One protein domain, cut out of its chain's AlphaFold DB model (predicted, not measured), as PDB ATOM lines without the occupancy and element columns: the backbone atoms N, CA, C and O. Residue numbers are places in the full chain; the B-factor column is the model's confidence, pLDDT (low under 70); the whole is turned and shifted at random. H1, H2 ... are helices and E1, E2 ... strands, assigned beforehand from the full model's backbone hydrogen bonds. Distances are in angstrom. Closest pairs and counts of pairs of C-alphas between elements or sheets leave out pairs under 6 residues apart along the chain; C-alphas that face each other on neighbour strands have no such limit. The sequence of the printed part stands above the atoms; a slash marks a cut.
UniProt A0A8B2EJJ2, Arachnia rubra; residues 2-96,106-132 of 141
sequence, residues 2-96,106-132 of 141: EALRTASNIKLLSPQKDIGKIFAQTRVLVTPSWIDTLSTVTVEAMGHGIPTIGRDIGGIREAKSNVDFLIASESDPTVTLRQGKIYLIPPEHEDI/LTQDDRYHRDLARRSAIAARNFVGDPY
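AT A GLANCE: This is residues 2 to 96 and 106 to 132 of the 141 residues of a protein of Arachnia rubra (UniProt A0A8B2EJJ2). A small core of two parallel strands, E1 and E2, has H3 and H4 packed on it side by side, and the long helix H5 crosses these two helices; from this body residues 5 to 11, by H1, and the tip of the hairpin E3 and E4, residues 81 to 86, stick out. The printed part has 122 residues, with five named helices and four named strands in the order H1 H2 E1 H3 E2 H4 E3 E4 H5. E1 and E2 make a parallel sheet, E3 and E4 an antiparallel one, and the class is mixed, helices and strands. The whole is only just compact, close to loose, with a radius of gyration of the C-alphas of 16.0 A and spans of 44 by 42 by 32 A.

IN THESE COORDINATES: Find C-alpha 2 at (145.149, 160.983, 127.199), where H1 begins; it ends at residue 6. Next come H2, residues 20 to 23, and E1, residues 29 to 31. H3, residues 40 to 47, is 10.4 A long, E2 holds residues 52 to 55, and H4, residues 58 to 64, is 10.2 A long. Look for C-alpha 78 at (126.413, 164.503, 143.669): there E3 begins and runs 12.7 A to residue 82, and E4 runs 12.8 A from residue 85 to 89. H5 runs 28.5 A from residue 110 to C-alpha 129 at (138.294, 134.679, 159.262).

HOW THE PARTS SIT: Start at E1 and E2, parallel neighbours at 11 degrees, where N 31 and O 53 are 2.8 A apart, within hydrogen-bond range. E1, H3 and E2 form a strand-helix-strand unit, two parallel neighbour strands with a helix between them, and its crossover is right-handed. The closest C-alphas of H3 and E2 are those of Thr 42 and Thr 52, 6.5 A apart; those of E2 and H4 are Gly 54 and Ile 60, 6.3 A apart. H3 and H4 touch at Val 43 and Ala 63, their closest C-alphas, 5.6 A apart, at a shallow tilt of 14 degrees, the same way. H5 touches H3 at a steep tilt of 61 degrees, opposite ways, closest at the C-alphas of Gly 47 and Ala 121, 4.4 A apart. With residues 120 to 127 alone H5 touches H4, closest at the C-alphas of Ala 63 and Phe 127, 7.5 A apart. H2 is close to H3 but not clearly touching: the closest C-alphas, those of Phe 23 and Ala 45, are 6.7 A apart. In the hairpin E3 and E4, N 80 and O 87 are 2.9 A apart, within hydrogen-bond range; both strands are apart from E1 and E2. H1 is apart from H2 and H5, for instance. In H1, H3, H4 and H5 every O i to N i+4 pair is within hydrogen-bond range; H2 is too short for one.

THE WHOLE: The two farthest C-alphas, those of Gln 83 and Arg 111, are 50.1 A apart. Residues 97 to 105 are not printed, and C-alphas 96 and 106 are 15.8 A apart across this cut. The links H1 to H2 and H4 to E3 are long, with 13 residues each. The mean pLDDT of the printed part is 93.5, and residues 131 to 132 are under 70.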
ATOM      1  N   GLU A   2     143.909 160.479 127.821       84.75
ATOM      2  CA  GLU A   2     145.149 160.983 127.199       84.75
ATOM      3  C   GLU A   2     146.142 161.576 128.208       84.75
ATOM      4  O   GLU A   2     147.296 161.172 128.231       84.75
ATOM      5  N   ALA A   3     145.666 162.410 129.139       87.00
ATOM      6  CA  ALA A   3     146.504 162.980 130.198       87.00
ATOM      7  C   ALA A   3     147.226 161.924 131.066       87.00
ATOM      8  O   ALA A   3     148.348 162.146 131.502       87.00
ATOM      9  N   LEU A   4     146.613 160.753 131.291       90.81
ATOM     10  CA  LEU A   4     147.248 159.657 132.037       90.81
ATOM     11  C   LEU A   4     148.291 158.908 131.201       90.81
ATOM     12  O   LEU A   4     149.188 158.289 131.758       90.81
ATOM     13  N   ARG A   5     148.153 158.919 129.869       90.56
ATOM     14  CA  ARG A   5     149.076 158.237 128.949       90.56
ATOM     15  C   ARG A   5     150.356 159.032 128.714       90.56
ATOM     16  O   ARG A   5     151.367 158.429 128.374       90.56
ATOM     17  N   THR A   6     150.301 160.351 128.868       93.31
ATOM     18  CA  THR A   6     151.433 161.254 128.623       93.31
ATOM     19  C   THR A   6     152.240 161.577 129.880       93.31
ATOM     20  O   THR A   6     153.370 162.050 129.768       93.31
ATOM     21  N   ALA A   7     151.701 161.311 131.073       95.44
ATOM     22  CA  ALA A   7     152.414 161.504 132.329       95.44
ATOM     23  C   ALA A   7     153.555 160.481 132.491       95.44
ATOM     24  O   ALA A   7     153.335 159.272 132.447       95.44
ATOM     25  N   SER A   8     154.782 160.959 132.715       96.25
ATOM     26  CA  SER A   8     155.990 160.117 132.795       96.25
ATOM     27  C   SER A   8     156.047 159.210 134.029       96.25
ATOM     28  O   SER A   8     156.775 158.219 134.038       96.25
ATOM     29  N   ASN A   9     155.276 159.533 135.066       95.56
ATOM     30  CA  ASN A   9     155.179 158.804 136.328       95.56
ATOM     31  C   ASN A   9     153.935 157.903 136.417       95.56
ATOM     32  O   ASN A   9     153.671 157.339 137.477       95.56
ATOM     33  N   ILE A  10     153.165 157.760 135.334       96.25
ATOM     34  CA  ILE A  10     151.960 156.929 135.302       96.25
ATOM     35  C   ILE A  10     152.152 155.793 134.303       96.25
ATOM     36  O   ILE A  10     152.485 155.996 133.139       96.25
ATOM     37  N   LYS A  11     151.882 154.565 134.752       95.19
ATOM     38  CA  LYS A  11     151.840 153.382 133.895       95.19
ATOM     39  C   LYS A  11     150.454 152.752 133.960       95.19
ATOM     40  O   LYS A  11     150.055 152.223 134.992       95.19
ATOM     41  N   LEU A  12     149.737 152.768 132.839       94.69
ATOM     42  CA  LEU A  12     148.466 152.056 132.709       94.69
ATOM     43  C   LEU A  12     148.734 150.569 132.456       94.69
ATOM     44  O   LEU A  12     149.294 150.200 131.422       94.69
ATOM     45  N   LEU A  13     148.335 149.717 133.397       93.56
ATOM     46  CA  LEU A  13     148.435 148.265 133.264       93.56
ATOM     47  C   LEU A  13     147.167 147.703 132.615       93.56
ATOM     48  O   LEU A  13     146.057 148.160 132.886       93.56
ATOM     49  N   SER A  14     147.321 146.692 131.761       93.50
ATOM     50  CA  SER A  14     146.176 145.924 131.262       93.50
ATOM     51  C   SER A  14     145.534 145.126 132.404       93.50
ATOM     52  O   SER A  14     146.270 144.675 133.290       93.50
ATOM     53  N   PRO A  15     144.209 144.882 132.366       94.19
ATOM     54  CA  PRO A  15     143.540 144.031 133.345       94.19
ATOM     55  C   PRO A  15     144.264 142.692 133.512       94.19
ATOM     56  O   PRO A  15     144.611 142.040 132.525       94.19
ATOM     57  N   GLN A  16     144.505 142.292 134.760       94.44
ATOM     58  CA  GLN A  16     145.141 141.021 135.095       94.44
ATOM     59  C   GLN A  16     144.107 140.071 135.693       94.44
ATOM     60  O   GLN A  16     143.306 140.477 136.527       94.44
ATOM     61  N   LYS A  17     144.148 138.796 135.286       94.12
ATOM     62  CA  LYS A  17     143.380 137.734 135.964       94.12
ATOM     63  C   LYS A  17     143.951 137.404 137.343       94.12
ATOM     64  O   LYS A  17     143.223 136.976 138.220       94.12
ATOM     65  N   ASP A  18     145.261 137.575 137.487       94.25
ATOM     66  CA  ASP A  18     146.000 137.369 138.724       94.25
ATOM     67  C   ASP A  18     146.408 138.739 139.269       94.25
ATOM     68  O   ASP A  18     147.358 139.360 138.777       94.25
ATOM     69  N   ILE A  19     145.648 139.223 140.254       93.94
ATOM     70  CA  ILE A  19     145.882 140.517 140.901       93.94
ATOM     71  C   ILE A  19     147.227 140.548 141.640       93.94
ATOM     72  O   ILE A  19     147.848 141.608 141.740       93.94
ATOM     73  N   GLY A  20     147.755 139.384 142.036       95.25
ATOM     74  CA  GLY A  20     149.066 139.240 142.663       95.25
ATOM     75  C   GLY A  20     150.201 139.801 141.806       95.25
ATOM     76  O   GLY A  20     151.174 140.325 142.341       95.25
ATOM     77  N   LYS A  21     150.064 139.802 140.473       95.81
ATOM     78  CA  LYS A  21     151.038 140.431 139.555       95.81
ATOM     79  C   LYS A  21     151.048 141.955 139.634       95.81
ATOM     80  O   LYS A  21     152.071 142.578 139.345       95.81
ATOM     81  N   ILE A  22     149.914 142.564 139.968       97.31
ATOM     82  CA  ILE A  22     149.839 144.000 140.244       97.31
ATOM     83  C   ILE A  22     150.424 144.245 141.635       97.31
ATOM     84  O   ILE A  22     151.349 145.036 141.764       97.31
ATOM     85  N   PHE A  23     150.003 143.478 142.638       97.62
ATOM     86  CA  PHE A  23     150.485 143.626 144.013       97.62
ATOM     87  C   PHE A  23     151.992 143.405 144.186       97.62
ATOM     88  O   PHE A  23     152.626 144.140 144.933       97.62
ATOM     89  N   ALA A  24     152.607 142.491 143.435       96.38
ATOM     90  CA  ALA A  24     154.052 142.248 143.485       96.38
ATOM     91  C   ALA A  24     154.911 143.472 143.106       96.38
ATOM     92  O   ALA A  24     156.090 143.522 143.445       96.38
ATOM     93  N   GLN A  25     154.337 144.452 142.401       96.50
ATOM     94  CA  GLN A  25     154.984 145.722 142.044       96.50
ATOM     95  C   GLN A  25     154.358 146.927 142.773       96.50
ATOM     96  O   GLN A  25     154.674 148.072 142.452       96.50
ATOM     97  N   THR A  26     153.468 146.696 143.742       98.06
ATOM     98  CA  THR A  26     152.761 147.745 144.486       98.06
ATOM     99  C   THR A  26     153.368 147.917 145.874       98.06
ATOM    100  O   THR A  26     153.369 146.998 146.683       98.06
ATOM    101  N   ARG A  27     153.840 149.132 146.179       97.88
ATOM    102  CA  ARG A  27     154.308 149.494 147.527       97.88
ATOM    103  C   ARG A  27     153.178 149.995 148.433       97.88
ATOM    104  O   ARG A  27     153.200 149.722 149.630       97.88
ATOM    105  N   VAL A  28     152.226 150.736 147.868       98.50
ATOM    106  CA  VAL A  28     151.043 151.295 148.537       98.50
ATOM    107  C   VAL A  28     149.877 151.211 147.553       98.50
ATOM    108  O   VAL A  28     150.058 151.520 146.373       98.50
ATOM    109  N   LEU A  29     148.697 150.798 148.015       98.44
ATOM    110  CA  LEU A  29     147.457 150.866 147.234       98.44
ATOM    111  C   LEU A  29     146.649 152.099 147.659       98.44
ATOM    112  O   LEU A  29     146.479 152.343 148.850       98.44
ATOM    113  N   VAL A  30     146.109 152.839 146.692       98.06
ATOM    114  CA  VAL A  30     145.215 153.980 146.942       98.06
ATOM    115  C   VAL A  30     143.829 153.663 146.382       98.06
ATOM    116  O   VAL A  30     143.704 153.360 145.194       98.06
ATOM    117  N   THR A  31     142.794 153.745 147.215       96.81
ATOM    118  CA  THR A  31     141.383 153.540 146.850       96.81
ATOM    119  C   THR A  31     140.580 154.834 147.055       96.81
ATOM    120  O   THR A  31     139.862 154.989 148.044       96.81
ATOM    121  N   PRO A  32     140.655 155.796 146.111       94.56
ATOM    122  CA  PRO A  32     140.013 157.106 146.252       94.56
ATOM    123  C   PRO A  32     138.521 157.094 145.873       94.56
ATOM    124  O   PRO A  32     137.943 158.149 145.603       94.56
ATOM    125  N   SER A  33     137.907 155.905 145.791       92.62
ATOM    126  CA  SER A  33     136.533 155.737 145.316       92.62
ATOM    127  C   SER A  33     135.538 156.493 146.195       92.62
ATOM    128  O   SER A  33     135.751 156.684 147.388       92.62
ATOM    129  N   TRP A  34     134.435 156.902 145.578       91.50
ATOM    130  CA  TRP A  34     133.307 157.570 146.226       91.50
ATOM    131  C   TRP A  34     132.173 156.616 146.601       91.50
ATOM    132  O   TRP A  34     131.318 156.959 147.411       91.50
ATOM    133  N   ILE A  35     132.160 155.425 146.004       88.56
ATOM    134  CA  ILE A  35     131.244 154.338 146.334       88.56
ATOM    135  C   ILE A  35     132.034 153.038 146.274       88.56
ATOM    136  O   ILE A  35     132.709 152.754 145.283       88.56
ATOM    137  N   ASP A  36     131.929 152.251 147.334       88.81
ATOM    138  CA  ASP A  36     132.471 150.903 147.411       88.81
ATOM    139  C   ASP A  36     131.624 150.117 148.417       88.81
ATOM    140  O   ASP A  36     131.398 150.578 149.539       88.81
ATOM    141  N   THR A  37     131.087 148.973 147.997       84.06
ATOM    142  CA  THR A  37     130.212 148.143 148.839       84.06
ATOM    143  C   THR A  37     131.009 147.229 149.755       84.06
ATOM    144  O   THR A  37     130.599 146.981 150.877       84.06
ATOM    145  N   LEU A  38     132.136 146.720 149.267       84.75
ATOM    146  CA  LEU A  38     133.060 145.874 150.004       84.75
ATOM    147  C   LEU A  38     134.360 145.934 149.221       84.75
ATOM    148  O   LEU A  38     134.470 145.302 148.168       84.75
ATOM    149  N   SER A  39     135.313 146.726 149.709       92.25
ATOM    150  CA  SER A  39     136.534 147.017 148.962       92.25
ATOM    151  C   SER A  39     137.467 145.806 148.974       92.25
ATOM    152  O   SER A  39     138.464 145.773 149.695       92.25
ATOM    153  N   THR A  40     137.143 144.776 148.189       94.12
ATOM    154  CA  THR A  40     137.886 143.507 148.165       94.12
ATOM    155  C   THR A  40     139.343 143.736 147.798       94.12
ATOM    156  O   THR A  40     140.220 143.174 148.438       94.12
ATOM    157  N   VAL A  41     139.620 144.660 146.872       95.94
ATOM    158  CA  VAL A  41     140.987 145.051 146.506       95.94
ATOM    159  C   VAL A  41     141.778 145.618 147.694       95.94
ATOM    160  O   VAL A  41     142.983 145.388 147.791       95.94
ATOM    161  N   THR A  42     141.114 146.316 148.625       97.62
ATOM    162  CA  THR A  42     141.731 146.818 149.861       97.62
ATOM    163  C   THR A  42     142.092 145.654 150.782       97.62
ATOM    164  O   THR A  42     143.232 145.578 151.237       97.62
ATOM    165  N   VAL A  43     141.162 144.716 151.003       96.94
ATOM    166  CA  VAL A  43     141.395 143.524 151.843       96.94
ATOM    167  C   VAL A  43     142.494 142.638 151.254       96.94
ATOM    168  O   VAL A  43     143.405 142.226 151.972       96.94
ATOM    169  N   GLU A  44     142.456 142.378 149.946       97.19
ATOM    170  CA  GLU A  44     143.455 141.570 149.246       97.19
ATOM    171  C   GLU A  44     144.847 142.209 149.348       97.19
ATOM    172  O   GLU A  44     145.794 141.545 149.770       97.19
ATOM    173  N   ALA A  45     144.982 143.507 149.052       98.31
ATOM    174  CA  ALA A  45     146.257 144.214 149.181       98.31
ATOM    175  C   ALA A  45     146.790 144.172 150.620       98.31
ATOM    176  O   ALA A  45     147.960 143.843 150.839       98.31
ATOM    177  N   MET A  46     145.929 144.424 151.610       98.31
ATOM    178  CA  MET A  46     146.296 144.318 153.022       98.31
ATOM    179  C   MET A  46     146.777 142.904 153.374       98.31
ATOM    180  O   MET A  46     147.810 142.767 154.029       98.31
ATOM    181  N   GLY A  47     146.103 141.858 152.884       97.25
ATOM    182  CA  GLY A  47     146.506 140.456 153.047       97.25
ATOM    183  C   GLY A  47     147.862 140.129 152.414       97.25
ATOM    184  O   GLY A  47     148.618 139.323 152.958       97.25
ATOM    185  N   HIS A  48     148.217 140.817 151.327       97.62
ATOM    186  CA  HIS A  48     149.541 140.778 150.703       97.62
ATOM    187  C   HIS A  48     150.603 141.628 151.429       97.62
ATOM    188  O   HIS A  48     151.738 141.719 150.962       97.62
ATOM    189  N   GLY A  49     150.270 142.232 152.574       97.81
ATOM    190  CA  GLY A  49     151.181 143.094 153.326       97.81
ATOM    191  C   GLY A  49     151.423 144.443 152.649       97.81
ATOM    192  O   GLY A  49     152.477 145.042 152.837       97.81
ATOM    193  N   ILE A  50     150.474 144.921 151.845       98.62
ATOM    194  CA  ILE A  50     150.549 146.228 151.190       98.62
ATOM    195  C   ILE A  50     149.736 147.228 152.016       98.62
ATOM    196  O   ILE A  50     148.533 147.032 152.206       98.62
ATOM    197  N   PRO A  51     150.352 148.312 152.517       98.44
ATOM    198  CA  PRO A  51     149.625 149.435 153.085       98.44
ATOM    199  C   PRO A  51     148.619 150.038 152.107       98.44
ATOM    200  O   PRO A  51     148.906 150.207 150.920       98.44
ATOM    201  N   THR A  52     147.448 150.394 152.622       98.50
ATOM    202  CA  THR A  52     146.340 150.924 151.828       98.50
ATOM    203  C   THR A  52     145.915 152.291 152.357       98.50
ATOM    204  O   THR A  52     145.746 152.452 153.567       98.50
ATOM    205  N   ILE A  53     145.735 153.258 151.458       98.62
ATOM    206  CA  ILE A  53     145.120 154.563 151.728       98.62
ATOM    207  C   ILE A  53     143.747 154.544 151.060       98.62
ATOM    208  O   ILE A  53     143.657 154.245 149.869       98.62
ATOM    209  N   GLY A  54     142.684 154.851 151.792       97.56
ATOM    210  CA  GLY A  54     141.321 154.780 151.266       97.56
ATOM    211  C   GLY A  54     140.471 155.957 151.706       97.56
ATOM    212  O   GLY A  54     140.787 156.617 152.691       97.56
ATOM    213  N   ARG A  55     139.384 156.228 150.983       96.25
ATOM    214  CA  ARG A  55     138.418 157.245 151.412       96.25
ATOM    215  C   ARG A  55     137.612 156.712 152.595       96.25
ATOM    216  O   ARG A  55     137.273 155.532 152.625       96.25
ATOM    217  N   ASP A  56     137.277 157.576 153.547       95.81
ATOM    218  CA  ASP A  56     136.566 157.206 154.773       95.81
ATOM    219  C   ASP A  56     135.056 156.971 154.590       95.81
ATOM    220  O   ASP A  56     134.214 157.649 155.183       95.81
ATOM    221  N   ILE A  57     134.705 155.993 153.754       93.00
ATOM    222  CA  ILE A  57     133.328 155.679 153.354       93.00
ATOM    223  C   ILE A  57     133.031 154.179 153.433       93.00
ATOM    224  O   ILE A  57     133.892 153.360 153.116       93.00
ATOM    225  N   GLY A  58     131.784 153.844 153.789       89.81
ATOM    226  CA  GLY A  58     131.150 152.523 153.642       89.81
ATOM    227  C   GLY A  58     132.097 151.317 153.649       89.81
ATOM    228  O   GLY A  58     132.851 151.107 154.601       89.81
ATOM    229  N   GLY A  59     132.089 150.559 152.548       92.94
ATOM    230  CA  GLY A  59     132.860 149.324 152.412       92.94
ATOM    231  C   GLY A  59     134.383 149.500 152.399       92.94
ATOM    232  O   GLY A  59     135.096 148.519 152.597       92.94
ATOM    233  N   ILE A  60     134.916 150.716 152.191       96.19
ATOM    234  CA  ILE A  60     136.359 150.987 152.344       96.19
ATOM    235  C   ILE A  60     136.712 151.066 153.829       96.19
ATOM    236  O   ILE A  60     137.671 150.427 154.258       96.19
ATOM    237  N   ARG A  61     135.926 151.804 154.624       95.81
ATOM    238  CA  ARG A  61     136.099 151.903 156.082       95.81
ATOM    239  C   ARG A  61     136.045 150.524 156.735       95.81
ATOM    240  O   ARG A  61     136.910 150.196 157.544       95.81
ATOM    241  N   GLU A  62     135.070 149.709 156.340       94.81
ATOM    242  CA  GLU A  62     134.923 148.328 156.813       94.81
ATOM    243  C   GLU A  62     136.124 147.458 156.405       94.81
ATOM    244  O   GLU A  62     136.780 146.867 157.267       94.81
ATOM    245  N   ALA A  63     136.497 147.458 155.118       95.38
ATOM    246  CA  ALA A  63     137.647 146.702 154.608       95.38
ATOM    247  C   ALA A  63     138.972 147.085 155.286       95.38
ATOM    248  O   ALA A  63     139.848 146.243 155.480       95.38
ATOM    249  N   LYS A  64     139.124 148.357 155.669       96.81
ATOM    250  CA  LYS A  64     140.302 148.860 156.380       96.81
ATOM    251  C   LYS A  64     140.398 148.350 157.813       96.81
ATOM    252  O   LYS A  64     141.503 148.344 158.349       96.81
ATOM    253  N   SER A  65     139.296 147.908 158.426       95.12
ATOM    254  CA  SER A  65     139.292 147.249 159.743       95.12
ATOM    255  C   SER A  65     140.099 148.012 160.808       95.12
ATOM    256  O   SER A  65     140.933 147.441 161.511       95.12
ATOM    257  N   ASN A  66     139.868 149.326 160.902       94.88
ATOM    258  CA  ASN A  66     140.553 150.268 161.807       94.88
ATOM    259  C   ASN A  66     142.068 150.443 161.585       94.88
ATOM    260  O   ASN A  66     142.753 151.006 162.436       94.88
ATOM    261  N   VAL A  67     142.614 149.990 160.456       97.69
ATOM    262  CA  VAL A  67     143.989 150.315 160.057       97.69
ATOM    263  C   VAL A  67     144.040 151.742 159.500       97.69
ATOM    264  O   VAL A  67     143.183 152.115 158.700       97.69
ATOM    265  N   ASP A  68     145.062 152.510 159.893       97.56
ATOM    266  CA  ASP A  68     145.258 153.941 159.583       97.56
ATOM    267  C   ASP A  68     145.173 154.291 158.084       97.56
ATOM    268  O   ASP A  68     145.261 153.410 157.232       97.56
ATOM    269  N   PHE A  69     145.097 155.588 157.757       97.75
ATOM    270  CA  PHE A  69     144.996 156.145 156.392       97.75
ATOM    271  C   PHE A  69     143.629 155.998 155.715       97.75
ATOM    272  O   PHE A  69     143.523 155.727 154.516       97.75
ATOM    273  N   LEU A  70     142.577 156.230 156.498       97.56
ATOM    274  CA  LEU A  70     141.269 156.618 155.984       97.56
ATOM    275  C   LEU A  70     141.221 158.146 155.841       97.56
ATOM    276  O   LEU A  70     141.370 158.867 156.826       97.56
ATOM    277  N   ILE A  71     141.046 158.636 154.614       96.94
ATOM    278  CA  ILE A  71     140.972 160.064 154.300       96.94
ATOM    279  C   ILE A  71     139.506 160.480 154.239       96.94
ATOM    280  O   ILE A  71     138.740 159.990 153.403       96.94
ATOM    281  N   ALA A  72     139.111 161.375 155.140       93.38
ATOM    282  CA  ALA A  72     137.775 161.947 155.143       93.38
ATOM    283  C   ALA A  72     137.547 162.802 153.893       93.38
ATOM    284  O   ALA A  72     138.464 163.448 153.387       93.38
ATOM    285  N   SER A  73     136.307 162.811 153.415       88.38
ATOM    286  CA  SER A  73     135.901 163.759 152.388       88.38
ATOM    287  C   SER A  73     135.363 165.033 153.020       88.38
ATOM    288  O   SER A  73     134.587 164.967 153.971       88.38
ATOM    289  N   GLU A  74     135.708 166.185 152.454       87.12
ATOM    290  CA  GLU A  74     135.117 167.472 152.844       87.12
ATOM    291  C   GLU A  74     133.700 167.651 152.288       87.12
ATOM    292  O   GLU A  74     132.923 168.474 152.769       87.12
ATOM    293  N   SER A  75     133.363 166.917 151.227       86.56
ATOM    294  CA  SER A  75     132.077 167.006 150.543       86.56
ATOM    295  C   SER A  75     131.710 165.685 149.887       86.56
ATOM    296  O   SER A  75     132.576 164.955 149.405       86.56
ATOM    297  N   ASP A  76     130.416 165.394 149.847       87.81
ATOM    298  CA  ASP A  76     129.890 164.214 149.170       87.81
ATOM    299  C   ASP A  76     129.763 164.450 147.657       87.81
ATOM    300  O   ASP A  76     129.526 165.578 147.209       87.81
ATOM    301  N   PRO A  77     129.891 163.395 146.834       91.75
ATOM    302  CA  PRO A  77     129.640 163.500 145.409       91.75
ATOM    303  C   PRO A  77     128.144 163.729 145.174       91.75
ATOM    304  O   PRO A  77     127.282 163.184 145.866       91.75
ATOM    305  N   THR A  78     127.804 164.459 144.118       93.56
ATOM    306  CA  THR A  78     126.413 164.503 143.669       93.56
ATOM    307  C   THR A  78     126.054 163.177 143.000       93.56
ATOM    308  O   THR A  78     126.678 162.774 142.016       93.56
ATOM    309  N   VAL A  79     125.014 162.515 143.507       93.31
ATOM    310  CA  VAL A  79     124.460 161.286 142.928       93.31
ATOM    311  C   VAL A  79     123.283 161.642 142.019       93.31
ATOM    312  O   VAL A  79     122.324 162.276 142.454       93.31
ATOM    313  N   THR A  80     123.320 161.223 140.753       94.31
ATOM    314  CA  THR A  80     122.203 161.428 139.814       94.31
ATOM    315  C   THR A  80     121.837 160.151 139.068       94.31
ATOM    316  O   THR A  80     122.697 159.341 138.724       94.31
ATOM    317  N   LEU A  81     120.542 159.975 138.800       95.44
ATOM    318  CA  LEU A  81     120.004 158.878 138.004       95.44
ATOM    319  C   LEU A  81     119.670 159.380 136.601       95.44
ATOM    320  O   LEU A  81     118.837 160.270 136.432       95.44
ATOM    321  N   ARG A  82     120.287 158.787 135.576       93.31
ATOM    322  CA  ARG A  82     119.967 159.071 134.169       93.31
ATOM    323  C   ARG A  82     119.766 157.767 133.419       93.31
ATOM    324  O   ARG A  82     120.661 156.931 133.386       93.31
ATOM    325  N   GLN A  83     118.583 157.593 132.826       94.00
ATOM    326  CA  GLN A  83     118.232 156.392 132.051       94.00
ATOM    327  C   GLN A  83     118.479 155.079 132.828       94.00
ATOM    328  O   GLN A  83     119.023 154.118 132.289       94.00
ATOM    329  N   GLY A  84     118.133 155.059 134.121       93.12
ATOM    330  CA  GLY A  84     118.327 153.894 134.995       93.12
ATOM    331  C   GLY A  84     119.774 153.641 135.437       93.12
ATOM    332  O   GLY A  84     120.036 152.623 136.068       93.12
ATOM    333  N   LYS A  85     120.716 154.541 135.128       92.06
ATOM    334  CA  LYS A  85     122.118 154.448 135.554       92.06
ATOM    335  C   LYS A  85     122.439 155.494 136.612       92.06
ATOM    336  O   LYS A  85     122.029 156.648 136.484       92.06
ATOM    337  N   ILE A  86     123.196 155.081 137.625       90.56
ATOM    338  CA  ILE A  86     123.745 155.964 138.653       90.56
ATOM    339  C   ILE A  86     125.008 156.627 138.100       90.56
ATOM    340  O   ILE A  86     125.894 155.947 137.585       90.56
ATOM    341  N   TYR A  87     125.090 157.944 138.234       92.19
ATOM    342  CA  TYR A  87     126.292 158.727 137.984       92.19
ATOM    343  C   TYR A  87     126.706 159.434 139.266       92.19
ATOM    344  O   TYR A  87     125.869 160.007 139.966       92.19
ATOM    345  N   LEU A  88     128.009 159.411 139.524       91.62
ATOM    346  CA  LEU A  88     128.649 160.151 140.598       91.62
ATOM    347  C   LEU A  88     129.400 161.313 139.976       91.62
ATOM    348  O   LEU A  88     130.242 161.111 139.100       91.62
ATOM    349  N   ILE A  89     129.065 162.516 140.414       91.62
ATOM    350  CA  ILE A  89     129.752 163.738 140.021       91.62
ATOM    351  C   ILE A  89     130.571 164.159 141.242       91.62
ATOM    352  O   ILE A  89     129.971 164.539 142.252       91.62
ATOM    353  N   PRO A  90     131.910 164.035 141.193       88.56
ATOM    354  CA  PRO A  90     132.766 164.506 142.271       88.56
ATOM    355  C   PRO A  90     132.560 166.007 142.526       88.56
ATOM    356  O   PRO A  90     132.158 166.723 141.602       88.56
ATOM    357  N   PRO A  91     132.856 166.492 143.741       89.94
ATOM    358  CA  PRO A  91     132.921 167.924 144.019       89.94
ATOM    359  C   PRO A  91     133.850 168.647 143.032       89.94
ATOM    360  O   PRO A  91     134.836 168.072 142.570       89.94
ATOM    361  N   GLU A  92     133.557 169.914 142.717       87.38
ATOM    362  CA  GLU A  92     134.403 170.725 141.818       87.38
ATOM    363  C   GLU A  92     135.825 170.903 142.365       87.38
ATOM    364  O   GLU A  92     136.790 170.962 141.600       87.38
ATOM    365  N   HIS A  93     135.948 170.942 143.694       85.94
ATOM    366  CA  HIS A  93     137.207 171.032 144.410       85.94
ATOM    367  C   HIS A  93     137.266 169.961 145.495       85.94
ATOM    368  O   HIS A  93     136.335 169.804 146.280       85.94
ATOM    369  N   GLU A  94     138.386 169.251 145.536       88.06
ATOM    370  CA  GLU A  94     138.755 168.358 146.624       88.06
ATOM    371  C   GLU A  94     140.184 168.710 147.038       88.06
ATOM    372  O   GLU A  94     141.073 168.783 146.181       88.06
ATOM    373  N   ASP A  95     140.413 168.931 148.333       89.44
ATOM    374  CA  ASP A  95     141.770 169.046 148.853       89.44
ATOM    375  C   ASP A  95     142.454 167.673 148.847       89.44
ATOM    376  O   ASP A  95     142.148 166.775 149.635       89.44
ATOM    377  N   ILE A  96     143.422 167.512 147.944       93.19
ATOM    378  CA  ILE A  96     144.201 166.279 147.829       93.19
ATOM    379  C   ILE A  96     145.432 166.251 148.747       93.19
ATOM    380  O   ILE A  96     146.164 165.258 148.751       93.19
ATOM    381  N   LEU A 106     154.124 157.057 153.968       97.56
ATOM    382  CA  LEU A 106     154.291 155.631 153.659       97.56
ATOM    383  C   LEU A 106     155.437 155.327 152.687       97.56
ATOM    384  O   LEU A 106     155.927 154.189 152.613       97.56
ATOM    385  N   THR A 107     155.866 156.305 151.899       96.38
ATOM    386  CA  THR A 107     156.963 156.125 150.940       96.38
ATOM    387  C   THR A 107     158.314 156.551 151.500       96.38
ATOM    388  O   THR A 107     159.323 156.008 151.053       96.38
ATOM    389  N   GLN A 108     158.345 157.431 152.502       97.19
ATOM    390  CA  GLN A 108     159.575 157.968 153.086       97.19
ATOM    391  C   GLN A 108     160.004 157.263 154.383       97.19
ATOM    392  O   GLN A 108     161.206 157.138 154.621       97.19
ATOM    393  N   ASP A 109     159.073 156.753 155.200       97.44
ATOM    394  CA  ASP A 109     159.406 155.989 156.411       97.44
ATOM    395  C   ASP A 109     159.236 154.477 156.194       97.44
ATOM    396  O   ASP A 109     158.163 153.892 156.351       97.44
ATOM    397  N   ASP A 110     160.342 153.804 155.873       97.69
ATOM    398  CA  ASP A 110     160.377 152.349 155.689       97.69
ATOM    399  C   ASP A 110     160.034 151.549 156.956       97.69
ATOM    400  O   ASP A 110     159.591 150.399 156.856       97.69
ATOM    401  N   ARG A 111     160.285 152.080 158.159       98.06
ATOM    402  CA  ARG A 111     159.947 151.356 159.396       98.06
ATOM    403  C   ARG A 111     158.450 151.404 159.617       98.06
ATOM    404  O   ARG A 111     157.855 150.361 159.893       98.06
ATOM    405  N   TYR A 112     157.872 152.585 159.465       97.94
ATOM    406  CA  TYR A 112     156.444 152.784 159.605       97.94
ATOM    407  C   TYR A 112     155.661 152.041 158.518       97.94
ATOM    408  O   TYR A 112     154.717 151.317 158.838       97.94
ATOM    409  N   HIS A 113     156.128 152.084 157.264       98.38
ATOM    410  CA  HIS A 113     155.580 151.278 156.166       98.38
ATOM    411  C   HIS A 113     155.511 149.791 156.534       98.38
ATOM    412  O   HIS A 113     154.447 149.181 156.420       98.38
ATOM    413  N   ARG A 114     156.613 149.212 157.034       98.44
ATOM    414  CA  ARG A 114     156.662 147.790 157.413       98.44
ATOM    415  C   ARG A 114     155.765 147.445 158.598       98.44
ATOM    416  O   ARG A 114     155.170 146.366 158.599       98.44
ATOM    417  N   ASP A 115     155.674 148.306 159.611       98.44
ATOM    418  CA  ASP A 115     154.757 148.052 160.727       98.44
ATOM    419  C   ASP A 115     153.298 148.104 160.266       98.44
ATOM    420  O   ASP A 115     152.534 147.176 160.545       98.44
ATOM    421  N   LEU A 116     152.929 149.123 159.487       98.44
ATOM    422  CA  LEU A 116     151.584 149.235 158.940       98.44
ATOM    423  C   LEU A 116     151.256 148.058 158.014       98.44
ATOM    424  O   LEU A 116     150.187 147.475 158.145       98.44
ATOM    425  N   ALA A 117     152.177 147.639 157.144       98.56
ATOM    426  CA  ALA A 117     152.042 146.444 156.307       98.56
ATOM    427  C   ALA A 117     151.725 145.188 157.134       98.56
ATOM    428  O   ALA A 117     150.829 144.410 156.797       98.56
ATOM    429  N   ARG A 118     152.427 145.004 158.260       98.56
ATOM    430  CA  ARG A 118     152.189 143.889 159.184       98.56
ATOM    431  C   ARG A 118     150.808 143.985 159.835       98.56
ATOM    432  O   ARG A 118     150.108 142.973 159.899       98.56
ATOM    433  N   ARG A 119     150.410 145.171 160.312       98.31
ATOM    434  CA  ARG A 119     149.078 145.410 160.900       98.31
ATOM    435  C   ARG A 119     147.967 145.174 159.876       98.31
ATOM    436  O   ARG A 119     147.008 144.478 160.193       98.31
ATOM    437  N   SER A 120     148.152 145.641 158.644       98.00
ATOM    438  CA  SER A 120     147.263 145.392 157.507       98.00
ATOM    439  C   SER A 120     147.055 143.901 157.252       98.00
ATOM    440  O   SER A 120     145.916 143.447 157.192       98.00
ATOM    441  N   ALA A 121     148.131 143.113 157.182       98.19
ATOM    442  CA  ALA A 121     148.032 141.671 156.947       98.19
ATOM    443  C   ALA A 121     147.331 140.922 158.093       98.19
ATOM    444  O   ALA A 121     146.639 139.931 157.864       98.19
ATOM    445  N   ILE A 122     147.500 141.375 159.339       97.56
ATOM    446  CA  ILE A 122     146.757 140.829 160.484       97.56
ATOM    447  C   ILE A 122     145.269 141.170 160.358       97.56
ATOM    448  O   ILE A 122     144.442 140.267 160.445       97.56
ATOM    449  N   ALA A 123     144.941 142.438 160.100       96.44
ATOM    450  CA  ALA A 123     143.564 142.897 159.962       96.44
ATOM    451  C   ALA A 123     142.823 142.173 158.827       96.44
ATOM    452  O   ALA A 123     141.735 141.660 159.053       96.44
ATOM    453  N   ALA A 124     143.443 142.024 157.653       96.19
ATOM    454  CA  ALA A 124     142.844 141.309 156.526       96.19
ATOM    455  C   ALA A 124     142.572 139.827 156.828       96.19
ATOM    456  O   ALA A 124     141.525 139.301 156.460       96.19
ATOM    457  N   ARG A 125     143.485 139.143 157.534       93.88
ATOM    458  CA  ARG A 125     143.257 137.750 157.955       93.88
ATOM    459  C   ARG A 125     142.091 137.632 158.928       93.88
ATOM    460  O   ARG A 125     141.304 136.703 158.795       93.88
ATOM    461  N   ASN A 126     141.982 138.566 159.869       92.69
ATOM    462  CA  ASN A 126     140.864 138.594 160.807       92.69
ATOM    463  C   ASN A 126     139.548 138.890 160.084       92.69
ATOM    464  O   ASN A 126     138.571 138.208 160.343       92.69
ATOM    465  N   PHE A 127     139.549 139.833 159.140       90.38
ATOM    466  CA  PHE A 127     138.378 140.177 158.335       90.38
ATOM    467  C   PHE A 127     137.836 138.969 157.558       90.38
ATOM    468  O   PHE A 127     136.640 138.713 157.556       90.38
ATOM    469  N   VAL A 128     138.714 138.182 156.926       85.75
ATOM    470  CA  VAL A 128     138.307 136.977 156.175       85.75
ATOM    471  C   VAL A 128     137.931 135.814 157.100       85.75
ATOM    472  O   VAL A 128     137.092 134.992 156.743       85.75
ATOM    473  N   GLY A 129     138.570 135.716 158.268       79.25
ATOM    474  CA  GLY A 129     138.294 134.679 159.262       79.25
ATOM    475  C   GLY A 129     137.092 134.967 160.165       79.25
ATOM    476  O   GLY A 129     136.752 134.109 160.977       79.25
ATOM    477  N   ASP A 130     136.483 136.150 160.064       73.00
ATOM    478  CA  ASP A 130     135.336 136.538 160.879       73.00
ATOM    479  C   ASP A 130     134.079 135.764 160.431       73.00
ATOM    480  O   ASP A 130     133.697 135.849 159.256       73.00
ATOM    481  N   PRO A 131     133.411 135.023 161.338       57.47
ATOM    482  CA  PRO A 131     132.195 134.286 161.019       57.47
ATOM    483  C   PRO A 131     131.065 135.165 160.460       57.47
ATOM    484  O   PRO A 131     130.299 134.684 159.626       57.47
ATOM    485  N   TYR A 132     131.008 136.465 160.783       56.09
ATOM    486  CA  TYR A 132     130.040 137.399 160.182       56.09
ATOM    487  C   TYR A 132     130.227 137.590 158.667       56.09
ATOM    488  O   TYR A 132     129.290 137.992 157.972       56.09
TER     489      TYR A 132